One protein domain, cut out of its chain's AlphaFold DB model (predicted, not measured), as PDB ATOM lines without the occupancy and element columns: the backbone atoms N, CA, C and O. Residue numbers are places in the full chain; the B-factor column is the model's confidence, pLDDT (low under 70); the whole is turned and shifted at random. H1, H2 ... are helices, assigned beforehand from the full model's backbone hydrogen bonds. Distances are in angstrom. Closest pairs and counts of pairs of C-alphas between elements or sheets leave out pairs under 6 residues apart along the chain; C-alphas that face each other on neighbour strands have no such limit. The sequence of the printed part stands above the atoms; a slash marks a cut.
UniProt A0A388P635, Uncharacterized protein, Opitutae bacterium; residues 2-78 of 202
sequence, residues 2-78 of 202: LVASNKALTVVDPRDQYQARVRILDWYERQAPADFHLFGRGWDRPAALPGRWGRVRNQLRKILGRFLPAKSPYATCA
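What this domain is: This is residues 2 to 78 of the 202 residues of an uncharacterized protein of Opitutae bacterium (UniProt A0A388P635). There is little regular structure here: two helices, H1 and H2, lie at separate borders of a flat body made mostly of loops, with the long link between them passing through the middle. The 77 printed residues hold H1, then H2, and no named strand; the class is all helix, though only 27 residues are in named elements. The whole is compact, with a radius of gyration of the C-alphas of 12.6 A and spans of 35 by 33 by 18 A.

How they stand to each other: Residues 2 to 3 pair with residues 38 to 39, parallel. H1, residues 18 to 31, is apart from H2, residues 52 to 64. Every O i to N i+4 pair is within hydrogen-bond range in H1 and H2.

Where its parts are: H1 measures 20.3 A from C-alpha 18 at (144.692, 15.504, -9.608) to C-alpha 31. H2 measures 18.7 A and ends with C-alpha 64 at (140.551, -1.001, 5.651).

The domain as a whole: The C-alphas farthest apart, of Pro 14 and Phe 67, are separated by 35.0 A. The link from H1 to H2, 20 residues, is long. The printed part has no cut. In this model, pLDDT is under 70 at residues 69 to 70 and 78.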
ATOM      1  N   LEU A   2     134.381  21.855  -6.213       89.62
ATOM      2  CA  LEU A   2     135.088  20.830  -6.989       89.62
ATOM      3  C   LEU A   2     134.207  19.595  -7.171       89.62
ATOM      4  O   LEU A   2     133.729  19.035  -6.189       89.62
ATOM      5  N   VAL A   3     134.062  19.126  -8.415       87.69
ATOM      6  CA  VAL A   3     133.352  17.878  -8.725       87.69
ATOM      7  C   VAL A   3     134.294  16.878  -9.392       87.69
ATOM      8  O   VAL A   3     134.410  16.806 -10.615       87.69
ATOM      9  N   ALA A   4     134.976  16.067  -8.589       87.62
ATOM     10  CA  ALA A   4     135.939  15.086  -9.084       87.62
ATOM     11  C   ALA A   4     135.982  13.846  -8.193       87.62
ATOM     12  O   ALA A   4     135.748  13.912  -6.996       87.62
ATOM     13  N   SER A   5     136.313  12.688  -8.765       88.50
ATOM     14  CA  SER A   5     136.604  11.508  -7.943       88.50
ATOM     15  C   SER A   5     137.993  11.623  -7.318       88.50
ATOM     16  O   SER A   5     138.921  12.076  -7.987       88.50
ATOM     17  N   ASN A   6     138.148  11.134  -6.089       89.94
ATOM     18  CA  ASN A   6     139.434  11.038  -5.409       89.94
ATOM     19  C   ASN A   6     140.326   9.995  -6.112       89.94
ATOM     20  O   ASN A   6     140.187   8.780  -5.918       89.94
ATOM     21  N   LYS A   7     141.202  10.473  -6.997       90.44
ATOM     22  CA  LYS A   7     142.115   9.682  -7.828       90.44
ATOM     23  C   LYS A   7     143.495  10.337  -7.837       90.44
ATOM     24  O   LYS A   7     143.618  11.526  -7.571       90.44
ATOM     25  N   ALA A   8     144.514   9.549  -8.159       91.38
ATOM     26  CA  ALA A   8     145.877  10.017  -8.375       91.38
ATOM     27  C   ALA A   8     146.576   9.129  -9.408       91.38
ATOM     28  O   ALA A   8     146.260   7.935  -9.519       91.38
ATOM     29  N   LEU A   9     147.526   9.699 -10.150       87.94
ATOM     30  CA  LEU A   9     148.307   8.947 -11.124       87.94
ATOM     31  C   LEU A   9     149.305   8.015 -10.436       87.94
ATOM     32  O   LEU A   9     149.887   8.316  -9.395       87.94
ATOM     33  N   THR A  10     149.522   6.849 -11.038       85.56
ATOM     34  CA  THR A  10     150.550   5.916 -10.547       85.56
ATOM     35  C   THR A  10     151.943   6.323 -11.005       85.56
ATOM     36  O   THR A  10     152.902   6.153 -10.258       85.56
ATOM     37  N   VAL A  11     152.051   6.842 -12.224       87.19
ATOM     38  CA  VAL A  11     153.267   7.467 -12.738       87.19
ATOM     39  C   VAL A  11     153.059   8.967 -12.611       87.19
ATOM     40  O   VAL A  11     152.040   9.474 -13.071       87.19
ATOM     41  N   VAL A  12     153.962   9.644 -11.909       85.75
ATOM     42  CA  VAL A  12     153.869  11.091 -11.707       85.75
ATOM     43  C   VAL A  12     154.151  11.775 -13.039       85.75
ATOM     44  O   VAL A  12     155.157  11.474 -13.675       85.75
ATOM     45  N   ASP A  13     153.269  12.682 -13.442       89.19
ATOM     46  CA  ASP A  13     153.425  13.514 -14.633       89.19
ATOM     47  C   ASP A  13     153.289  14.988 -14.203       89.19
ATOM     48  O   ASP A  13     152.385  15.305 -13.424       89.19
ATOM     49  N   PRO A  14     154.159  15.905 -14.663       89.25
ATOM     50  CA  PRO A  14     154.063  17.335 -14.338       89.25
ATOM     51  C   PRO A  14     152.778  18.012 -14.849       89.25
ATOM     52  O   PRO A  14     152.439  19.122 -14.422       89.25
ATOM     53  N   ARG A  15     152.056  17.364 -15.765       91.94
ATOM     54  CA  ARG A  15     150.753  17.799 -16.272       91.94
ATOM     55  C   ARG A  15     149.590  17.318 -15.404       91.94
ATOM     56  O   ARG A  15     148.455  17.716 -15.663       91.94
ATOM     57  N   ASP A  16     149.845  16.507 -14.377       93.19
ATOM     58  CA  ASP A  16     148.814  15.975 -13.485       93.19
ATOM     59  C   ASP A  16     148.025  17.088 -12.787       93.19
ATOM     60  O   ASP A  16     148.561  17.912 -12.043       93.19
ATOM     61  N   GLN A  17     146.711  17.071 -12.981       94.62
ATOM     62  CA  GLN A  17     145.793  17.994 -12.330       94.62
ATOM     63  C   GLN A  17     145.095  17.393 -11.110       94.62
ATOM     64  O   GLN A  17     144.431  18.130 -10.380       94.62
ATOM     65  N   TYR A  18     145.232  16.092 -10.835       93.44
ATOM     66  CA  TYR A  18     144.692  15.504  -9.608       93.44
ATOM     67  C   TYR A  18     145.325  16.156  -8.378       93.44
ATOM     68  O   TYR A  18     144.606  16.614  -7.491       93.44
ATOM     69  N   GLN A  19     146.655  16.276  -8.352       92.25
ATOM     70  CA  GLN A  19     147.349  16.947  -7.249       92.25
ATOM     71  C   GLN A  19     147.077  18.456  -7.219       92.25
ATOM     72  O   GLN A  19     146.968  19.028  -6.140       92.25
ATOM     73  N   ALA A  20     146.901  19.105  -8.376       93.00
ATOM     74  CA  ALA A  20     146.535  20.522  -8.424       93.00
ATOM     75  C   ALA A  20     145.191  20.792  -7.724       93.00
ATOM     76  O   ALA A  20     145.097  21.705  -6.907       93.00
ATOM     77  N   ARG A  21     144.180  19.947  -7.965       94.62
ATOM     78  CA  ARG A  21     142.873  20.036  -7.291       94.62
ATOM     79  C   ARG A  21     142.980  19.802  -5.789       94.62
ATOM     80  O   ARG A  21     142.330  20.510  -5.030       94.62
ATOM     81  N   VAL A  22     143.798  18.832  -5.368       93.75
ATOM     82  CA  VAL A  22     144.047  18.560  -3.941       93.75
ATOM     83  C   VAL A  22     144.709  19.763  -3.272       93.75
ATOM     84  O   VAL A  22     144.277  20.147  -2.198       93.75
ATOM     85  N   ARG A  23     145.676  20.427  -3.922       94.19
ATOM     86  CA  ARG A  23     146.289  21.654  -3.380       94.19
ATOM     87  C   ARG A  23     145.275  22.776  -3.159       94.19
ATOM     88  O   ARG A  23     145.345  23.456  -2.142       94.19
ATOM     89  N   ILE A  24     144.345  22.969  -4.097       95.06
ATOM     90  CA  ILE A  24     143.276  23.966  -3.948       95.06
ATOM     91  C   ILE A  24     142.329  23.562  -2.814       95.06
ATOM     92  O   ILE A  24     142.025  24.382  -1.953       95.06
ATOM     93  N   LEU A  25     141.915  22.293  -2.775       93.75
ATOM     94  CA  LEU A  25     141.077  21.746  -1.708       93.75
ATOM     95  C   LEU A  25     141.714  21.941  -0.324       93.75
ATOM     96  O   LEU A  25     141.068  22.486   0.562       93.75
ATOM     97  N   ASP A  26     142.972  21.538  -0.147       94.25
ATOM     98  CA  ASP A  26     143.698  21.644   1.123       94.25
ATOM     99  C   ASP A  26     143.834  23.099   1.585       94.25
ATOM    100  O   ASP A  26     143.841  23.374   2.786       94.25
ATOM    101  N   TRP A  27     143.952  24.039   0.644       95.94
ATOM    102  CA  TRP A  27     143.978  25.462   0.958       95.94
ATOM    103  C   TRP A  27     142.615  25.946   1.465       95.94
ATOM    104  O   TRP A  27     142.552  26.528   2.547       95.94
ATOM    105  N   TYR A  28     141.527  25.643   0.749       93.38
ATOM    106  CA  TYR A  28     140.174  26.023   1.174       93.38
ATOM    107  C   TYR A  28     139.783  25.375   2.501       93.38
ATOM    108  O   TYR A  28     139.224  26.047   3.358       93.38
ATOM    109  N   GLU A  29     140.136  24.110   2.714       92.06
ATOM    110  CA  GLU A  29     139.875  23.396   3.966       92.06
ATOM    111  C   GLU A  29     140.505  24.103   5.181       92.06
ATOM    112  O   GLU A  29     139.933  24.100   6.266       92.06
ATOM    113  N   ARG A  30     141.670  24.743   4.998       93.38
ATOM    114  CA  ARG A  30     142.378  25.472   6.064       93.38
ATOM    115  C   ARG A  30     141.926  26.921   6.221       93.38
ATOM    116  O   ARG A  30     141.952  27.426   7.336       93.38
ATOM    117  N   GLN A  31     141.606  27.594   5.118       93.94
ATOM    118  CA  GLN A  31     141.387  29.044   5.099       93.94
ATOM    119  C   GLN A  31     139.905  29.426   5.115       93.94
ATOM    120  O   GLN A  31     139.518  30.349   5.824       93.94
ATOM    121  N   ALA A  32     139.073  28.727   4.339       87.38
ATOM    122  CA  ALA A  32     137.665  29.065   4.136       87.38
ATOM    123  C   ALA A  32     136.820  27.810   3.816       87.38
ATOM    124  O   ALA A  32     136.288  27.680   2.710       87.38
ATOM    125  N   PRO A  33     136.671  26.860   4.764       86.06
ATOM    126  CA  PRO A  33     135.990  25.589   4.506       86.06
ATOM    127  C   PRO A  33     134.492  25.746   4.205       86.06
ATOM    128  O   PRO A  33     133.906  24.888   3.550       86.06
ATOM    129  N   ALA A  34     133.865  26.839   4.652       84.00
ATOM    130  CA  ALA A  34     132.461  27.138   4.361       84.00
ATOM    131  C   ALA A  34     132.228  27.584   2.904       84.00
ATOM    132  O   ALA A  34     131.141  27.366   2.370       84.00
ATOM    133  N   ASP A  35     133.251  28.144   2.250       85.12
ATOM    134  CA  ASP A  35     133.151  28.727   0.905       85.12
ATOM    135  C   ASP A  35     133.442  27.698  -0.204       85.12
ATOM    136  O   ASP A  35     133.354  27.995  -1.400       85.12
ATOM    137  N   PHE A  36     133.797  26.463   0.167       88.38
ATOM    138  CA  PHE A  36     134.189  25.430  -0.779       88.38
ATOM    139  C   PHE A  36     133.414  24.135  -0.584       88.38
ATOM    140  O   PHE A  36     133.499  23.464   0.437       88.38
ATOM    141  N   HIS A  37     132.710  23.731  -1.636       87.81
ATOM    142  CA  HIS A  37     132.004  22.459  -1.663       87.81
ATOM    143  C   HIS A  37     132.769  21.426  -2.489       87.81
ATOM    144  O   HIS A  37     133.067  21.645  -3.669       87.81
ATOM    145  N   LEU A  38     133.062  20.289  -1.866       87.56
ATOM    146  CA  LEU A  38     133.704  19.131  -2.470       87.56
ATOM    147  C   LEU A  38     132.669  18.041  -2.758       87.56
ATOM    148  O   LEU A  38     131.981  17.559  -1.859       87.56
ATOM    149  N   PHE A  39     132.616  17.611  -4.017       85.38
ATOM    150  CA  PHE A  39     131.747  16.543  -4.492       85.38
ATOM    151  C   PHE A  39     132.536  15.481  -5.260       85.38
ATOM    152  O   PHE A  39     133.485  15.765  -5.994       85.38
ATOM    153  N   GLY A  40     132.075  14.235  -5.155       83.75
ATOM    154  CA  GLY A  40     132.573  13.108  -5.935       83.75
ATOM    155  C   GLY A  40     132.849  11.864  -5.100       83.75
ATOM    156  O   GLY A  40     132.704  11.844  -3.880       83.75
ATOM    157  N   ARG A  41     133.227  10.778  -5.775       85.31
ATOM    158  CA  ARG A  41     133.449   9.479  -5.123       85.31
ATOM    159  C   ARG A  41     134.846   9.409  -4.507       85.31
ATOM    160  O   ARG A  41     135.810   9.842  -5.135       85.31
ATOM    161  N   GLY A  42     134.969   8.775  -3.343       85.38
ATOM    162  CA  GLY A  42     136.262   8.469  -2.721       85.38
ATOM    163  C   GLY A  42     136.784   9.516  -1.731       85.38
ATOM    164  O   GLY A  42     137.872   9.324  -1.189       85.38
ATOM    165  N   TRP A  43     136.047  10.604  -1.494       87.19
ATOM    166  CA  TRP A  43     136.379  11.633  -0.494       87.19
ATOM    167  C   TRP A  43     135.944  11.265   0.930       87.19
ATOM    168  O   TRP A  43     136.174  12.016   1.869       87.19
ATOM    169  N   ASP A  44     135.391  10.065   1.112       83.94
ATOM    170  CA  ASP A  44     135.241   9.377   2.399       83.94
ATOM    171  C   ASP A  44     136.595   8.994   3.030       83.94
ATOM    172  O   ASP A  44     136.654   8.493   4.149       83.94
ATOM    173  N   ARG A  45     137.694   9.222   2.303       86.19
ATOM    174  CA  ARG A  45     139.073   8.938   2.697       86.19
ATOM    175  C   ARG A  45     139.971  10.140   2.368       86.19
ATOM    176  O   ARG A  45     139.600  10.955   1.519       86.19
ATOM    177  N   PRO A  46     141.180  10.221   2.959       87.31
ATOM    178  CA  PRO A  46     142.169  11.230   2.584       87.31
ATOM    179  C   PRO A  46     142.507  11.194   1.090       87.31
ATOM    180  O   PRO A  46     142.320  10.164   0.429       87.31
ATOM    181  N   ALA A  47     143.043  12.300   0.569       90.38
ATOM    182  CA  ALA A  47     143.418  12.422  -0.836       90.38
ATOM    183  C   ALA A  47     144.291  11.239  -1.289       90.38
ATOM    184  O   ALA A  47     145.183  10.763  -0.572       90.38
ATOM    185  N   ALA A  48     143.983  10.731  -2.479       90.12
ATOM    186  CA  ALA A  48     144.721   9.664  -3.112       90.12
ATOM    187  C   ALA A  48     146.134  10.154  -3.410       90.12
ATOM    188  O   ALA A  48     146.344  11.247  -3.933       90.12
ATOM    189  N   LEU A  49     147.110   9.320  -3.078       89.44
ATOM    190  CA  LEU A  49     148.503   9.711  -3.239       89.44
ATOM    191  C   LEU A  49     149.049   9.197  -4.560       89.44
ATOM    192  O   LEU A  49     148.729   8.057  -4.931       89.44
ATOM    193  N   PRO A  50     149.879   9.998  -5.239       90.00
ATOM    194  CA  PRO A  50     150.477   9.598  -6.493       90.00
ATOM    195  C   PRO A  50     151.620   8.596  -6.268       90.00
ATOM    196  O   PRO A  50     152.100   8.394  -5.147       90.00
ATOM    197  N   GLY A  51     152.063   7.954  -7.346       90.56
ATOM    198  CA  GLY A  51     153.199   7.032  -7.315       90.56
ATOM    199  C   GLY A  51     152.822   5.567  -7.067       90.56
ATOM    200  O   GLY A  51     151.715   5.229  -6.637       90.56
ATOM    201  N   ARG A  52     153.782   4.665  -7.308       86.50
ATOM    202  CA  ARG A  52     153.618   3.211  -7.108       86.50
ATOM    203  C   ARG A  52     153.322   2.862  -5.646       86.50
ATOM    204  O   ARG A  52     152.368   2.140  -5.368       86.50
ATOM    205  N   TRP A  53     154.069   3.450  -4.714       88.25
ATOM    206  CA  TRP A  53     153.817   3.312  -3.275       88.25
ATOM    207  C   TRP A  53     152.505   3.975  -2.843       88.25
ATOM    208  O   TRP A  53     151.770   3.427  -2.019       88.25
ATOM    209  N   GLY A  54     152.157   5.111  -3.459       88.12
ATOM    210  CA  GLY A  54     150.858   5.757  -3.283       88.12
ATOM    211  C   GLY A  54     149.706   4.824  -3.649       88.12
ATOM    212  O   GLY A  54     148.783   4.661  -2.854       88.12
ATOM    213  N   ARG A  55     149.796   4.120  -4.785       87.62
ATOM    214  CA  ARG A  55     148.812   3.108  -5.206       87.62
ATOM    215  C   ARG A  55     148.633   2.014  -4.156       87.62
ATOM    216  O   ARG A  55     147.490   1.726  -3.805       87.62
ATOM    217  N   VAL A  56     149.722   1.431  -3.651       89.25
ATOM    218  CA  VAL A  56     149.657   0.379  -2.616       89.25
ATOM    219  C   VAL A  56     148.945   0.905  -1.371       89.25
ATOM    220  O   VAL A  56     147.959   0.320  -0.927       89.25
ATOM    221  N   ARG A  57     149.353   2.077  -0.870       88.38
ATOM    222  CA  ARG A  57     148.719   2.709   0.294       88.38
ATOM    223  C   ARG A  57     147.243   3.039   0.054       88.38
ATOM    224  O   ARG A  57     146.417   2.829   0.940       88.38
ATOM    225  N   ASN A  58     146.886   3.511  -1.138       89.25
ATOM    226  CA  ASN A  58     145.499   3.787  -1.509       89.25
ATOM    227  C   ASN A  58     144.656   2.498  -1.523       89.25
ATOM    228  O   ASN A  58     143.505   2.531  -1.094       89.25
ATOM    229  N   GLN A  59     145.208   1.368  -1.981       87.50
ATOM    230  CA  GLN A  59     144.512   0.074  -1.952       87.50
ATOM    231  C   GLN A  59     144.322  -0.443  -0.525       87.50
ATOM    232  O   GLN A  59     143.214  -0.839  -0.170       87.50
ATOM    233  N   LEU A  60     145.348  -0.342   0.323       89.00
ATOM    234  CA  LEU A  60     145.237  -0.687   1.742       89.00
ATOM    235  C   LEU A  60     144.147   0.143   2.437       89.00
ATOM    236  O   LEU A  60     143.266  -0.416   3.083       89.00
ATOM    237  N   ARG A  61     144.125   1.467   2.223       87.62
ATOM    238  CA  ARG A  61     143.069   2.358   2.748       87.62
ATOM    239  C   ARG A  61     141.671   1.982   2.253       87.62
ATOM    240  O   ARG A  61     140.702   2.118   2.998       87.62
ATOM    241  N   LYS A  62     141.541   1.528   1.003       85.25
ATOM    242  CA  LYS A  62     140.261   1.052   0.456       85.25
ATOM    243  C   LYS A  62     139.787  -0.214   1.156       85.25
ATOM    244  O   LYS A  62     138.611  -0.276   1.494       85.25
ATOM    245  N   ILE A  63     140.684  -1.177   1.373       86.94
ATOM    246  CA  ILE A  63     140.380  -2.431   2.072       86.94
ATOM    247  C   ILE A  63     140.001  -2.144   3.528       86.94
ATOM    248  O   ILE A  63     138.926  -2.545   3.953       86.94
ATOM    249  N   LEU A  64     140.817  -1.376   4.255       86.12
ATOM    250  CA  LEU A  64     140.551  -1.001   5.651       86.12
ATOM    251  C   LEU A  64     139.232  -0.229   5.801       86.12
ATOM    252  O   LEU A  64     138.441  -0.509   6.694       86.12
ATOM    253  N   GLY A  65     138.948   0.692   4.878       79.38
ATOM    254  CA  GLY A  65     137.696   1.451   4.864       79.38
ATOM    255  C   GLY A  65     136.445   0.639   4.503       79.38
ATOM    256  O   GLY A  65     135.372   1.223   4.453       79.38
ATOM    257  N   ARG A  66     136.548  -0.668   4.207       80.75
ATOM    258  CA  ARG A  66     135.375  -1.568   4.161       80.75
ATOM    259  C   ARG A  66     134.927  -1.998   5.556       80.75
ATOM    260  O   ARG A  66     133.771  -2.365   5.721       80.75
ATOM    261  N   PHE A  67     135.842  -1.967   6.521       81.44
ATOM    262  CA  PHE A  67     135.634  -2.478   7.874       81.44
ATOM    263  C   PHE A  67     135.513  -1.365   8.922       81.44
ATOM    264  O   PHE A  67     135.018  -1.613  10.014       81.44
ATOM    265  N   LEU A  68     135.944  -0.144   8.600       77.31
ATOM    266  CA  LEU A  68     135.861   1.018   9.485       77.31
ATOM    267  C   LEU A  68     134.788   2.004   9.002       77.31
ATOM    268  O   LEU A  68     134.665   2.214   7.791       77.31
ATOM    269  N   PRO A  69     134.041   2.652   9.919       67.75
ATOM    270  CA  PRO A  69     133.085   3.686   9.551       67.75
ATOM    271  C   PRO A  69     133.815   4.848   8.868       67.75
ATOM    272  O   PRO A  69     134.729   5.456   9.425       67.75
ATOM    273  N   ALA A  70     133.414   5.144   7.634       66.94
ATOM    274  CA  ALA A  70     134.047   6.170   6.826       66.94
ATOM    275  C   ALA A  70     133.396   7.534   7.099       66.94
ATOM    276  O   ALA A  70     132.300   7.822   6.612       66.94
ATOM    277  N   LYS A  71     134.076   8.383   7.876       70.06
ATOM    278  CA  LYS A  71     133.782   9.819   7.945       70.06
ATOM    279  C   LYS A  71     134.769  10.540   7.034       70.06
ATOM    280  O   LYS A  71     135.971  10.294   7.124       70.06
ATOM    281  N   SER A  72     134.263  11.397   6.145       76.19
ATOM    282  CA  SER A  72     135.141  12.212   5.304       76.19
ATOM    283  C   SER A  72     136.062  13.052   6.196       76.19
ATOM    284  O   SER A  72     135.573  13.635   7.166       76.19
ATOM    285  N   PRO A  73     137.371  13.117   5.896       80.62
ATOM    286  CA  PRO A  73     138.289  13.970   6.638       80.62
ATOM    287  C   PRO A  73     138.143  15.456   6.277       80.62
ATOM    288  O   PRO A  73     138.823  16.271   6.887       80.62
ATOM    289  N   TYR A  74     137.296  15.798   5.302       82.12
ATOM    290  CA  TYR A  74     137.117  17.159   4.808       82.12
ATOM    291  C   TYR A  74     135.782  17.733   5.285       82.12
ATOM    292  O   TYR A  74     134.723  17.165   4.995       82.12
ATOM    293  N   ALA A  75     135.823  18.875   5.967       78.75
ATOM    294  CA  ALA A  75     134.650  19.669   6.317       78.75
ATOM    295  C   ALA A  75     133.956  20.221   5.062       78.75
ATOM    296  O   ALA A  75     132.733  20.343   5.035       78.75
ATOM    297  N   THR A  76     134.724  20.462   3.995       74.06
ATOM    298  CA  THR A  76     134.230  20.891   2.675       74.06
ATOM    299  C   THR A  76     133.415  19.817   1.933       74.06
ATOM    300  O   THR A  76     132.740  20.120   0.945       74.06
ATOM    301  N   CYS A  77     133.450  18.547   2.365       70.75
ATOM    302  CA  CYS A  77     132.712  17.463   1.713       70.75
ATOM    303  C   CYS A  77     131.206  17.577   1.986       70.75
ATOM    304  O   CYS A  77     130.717  17.197   3.050       70.75
ATOM    305  N   ALA A  78     130.445  18.024   0.986       62.50
ATOM    306  CA  ALA A  78     128.990  18.023   1.058       62.50
ATOM    307  C   ALA A  78     128.458  16.576   1.069       62.50
ATOM    308  O   ALA A  78     129.014  15.677   0.427       62.50
TER     309      ALA A  78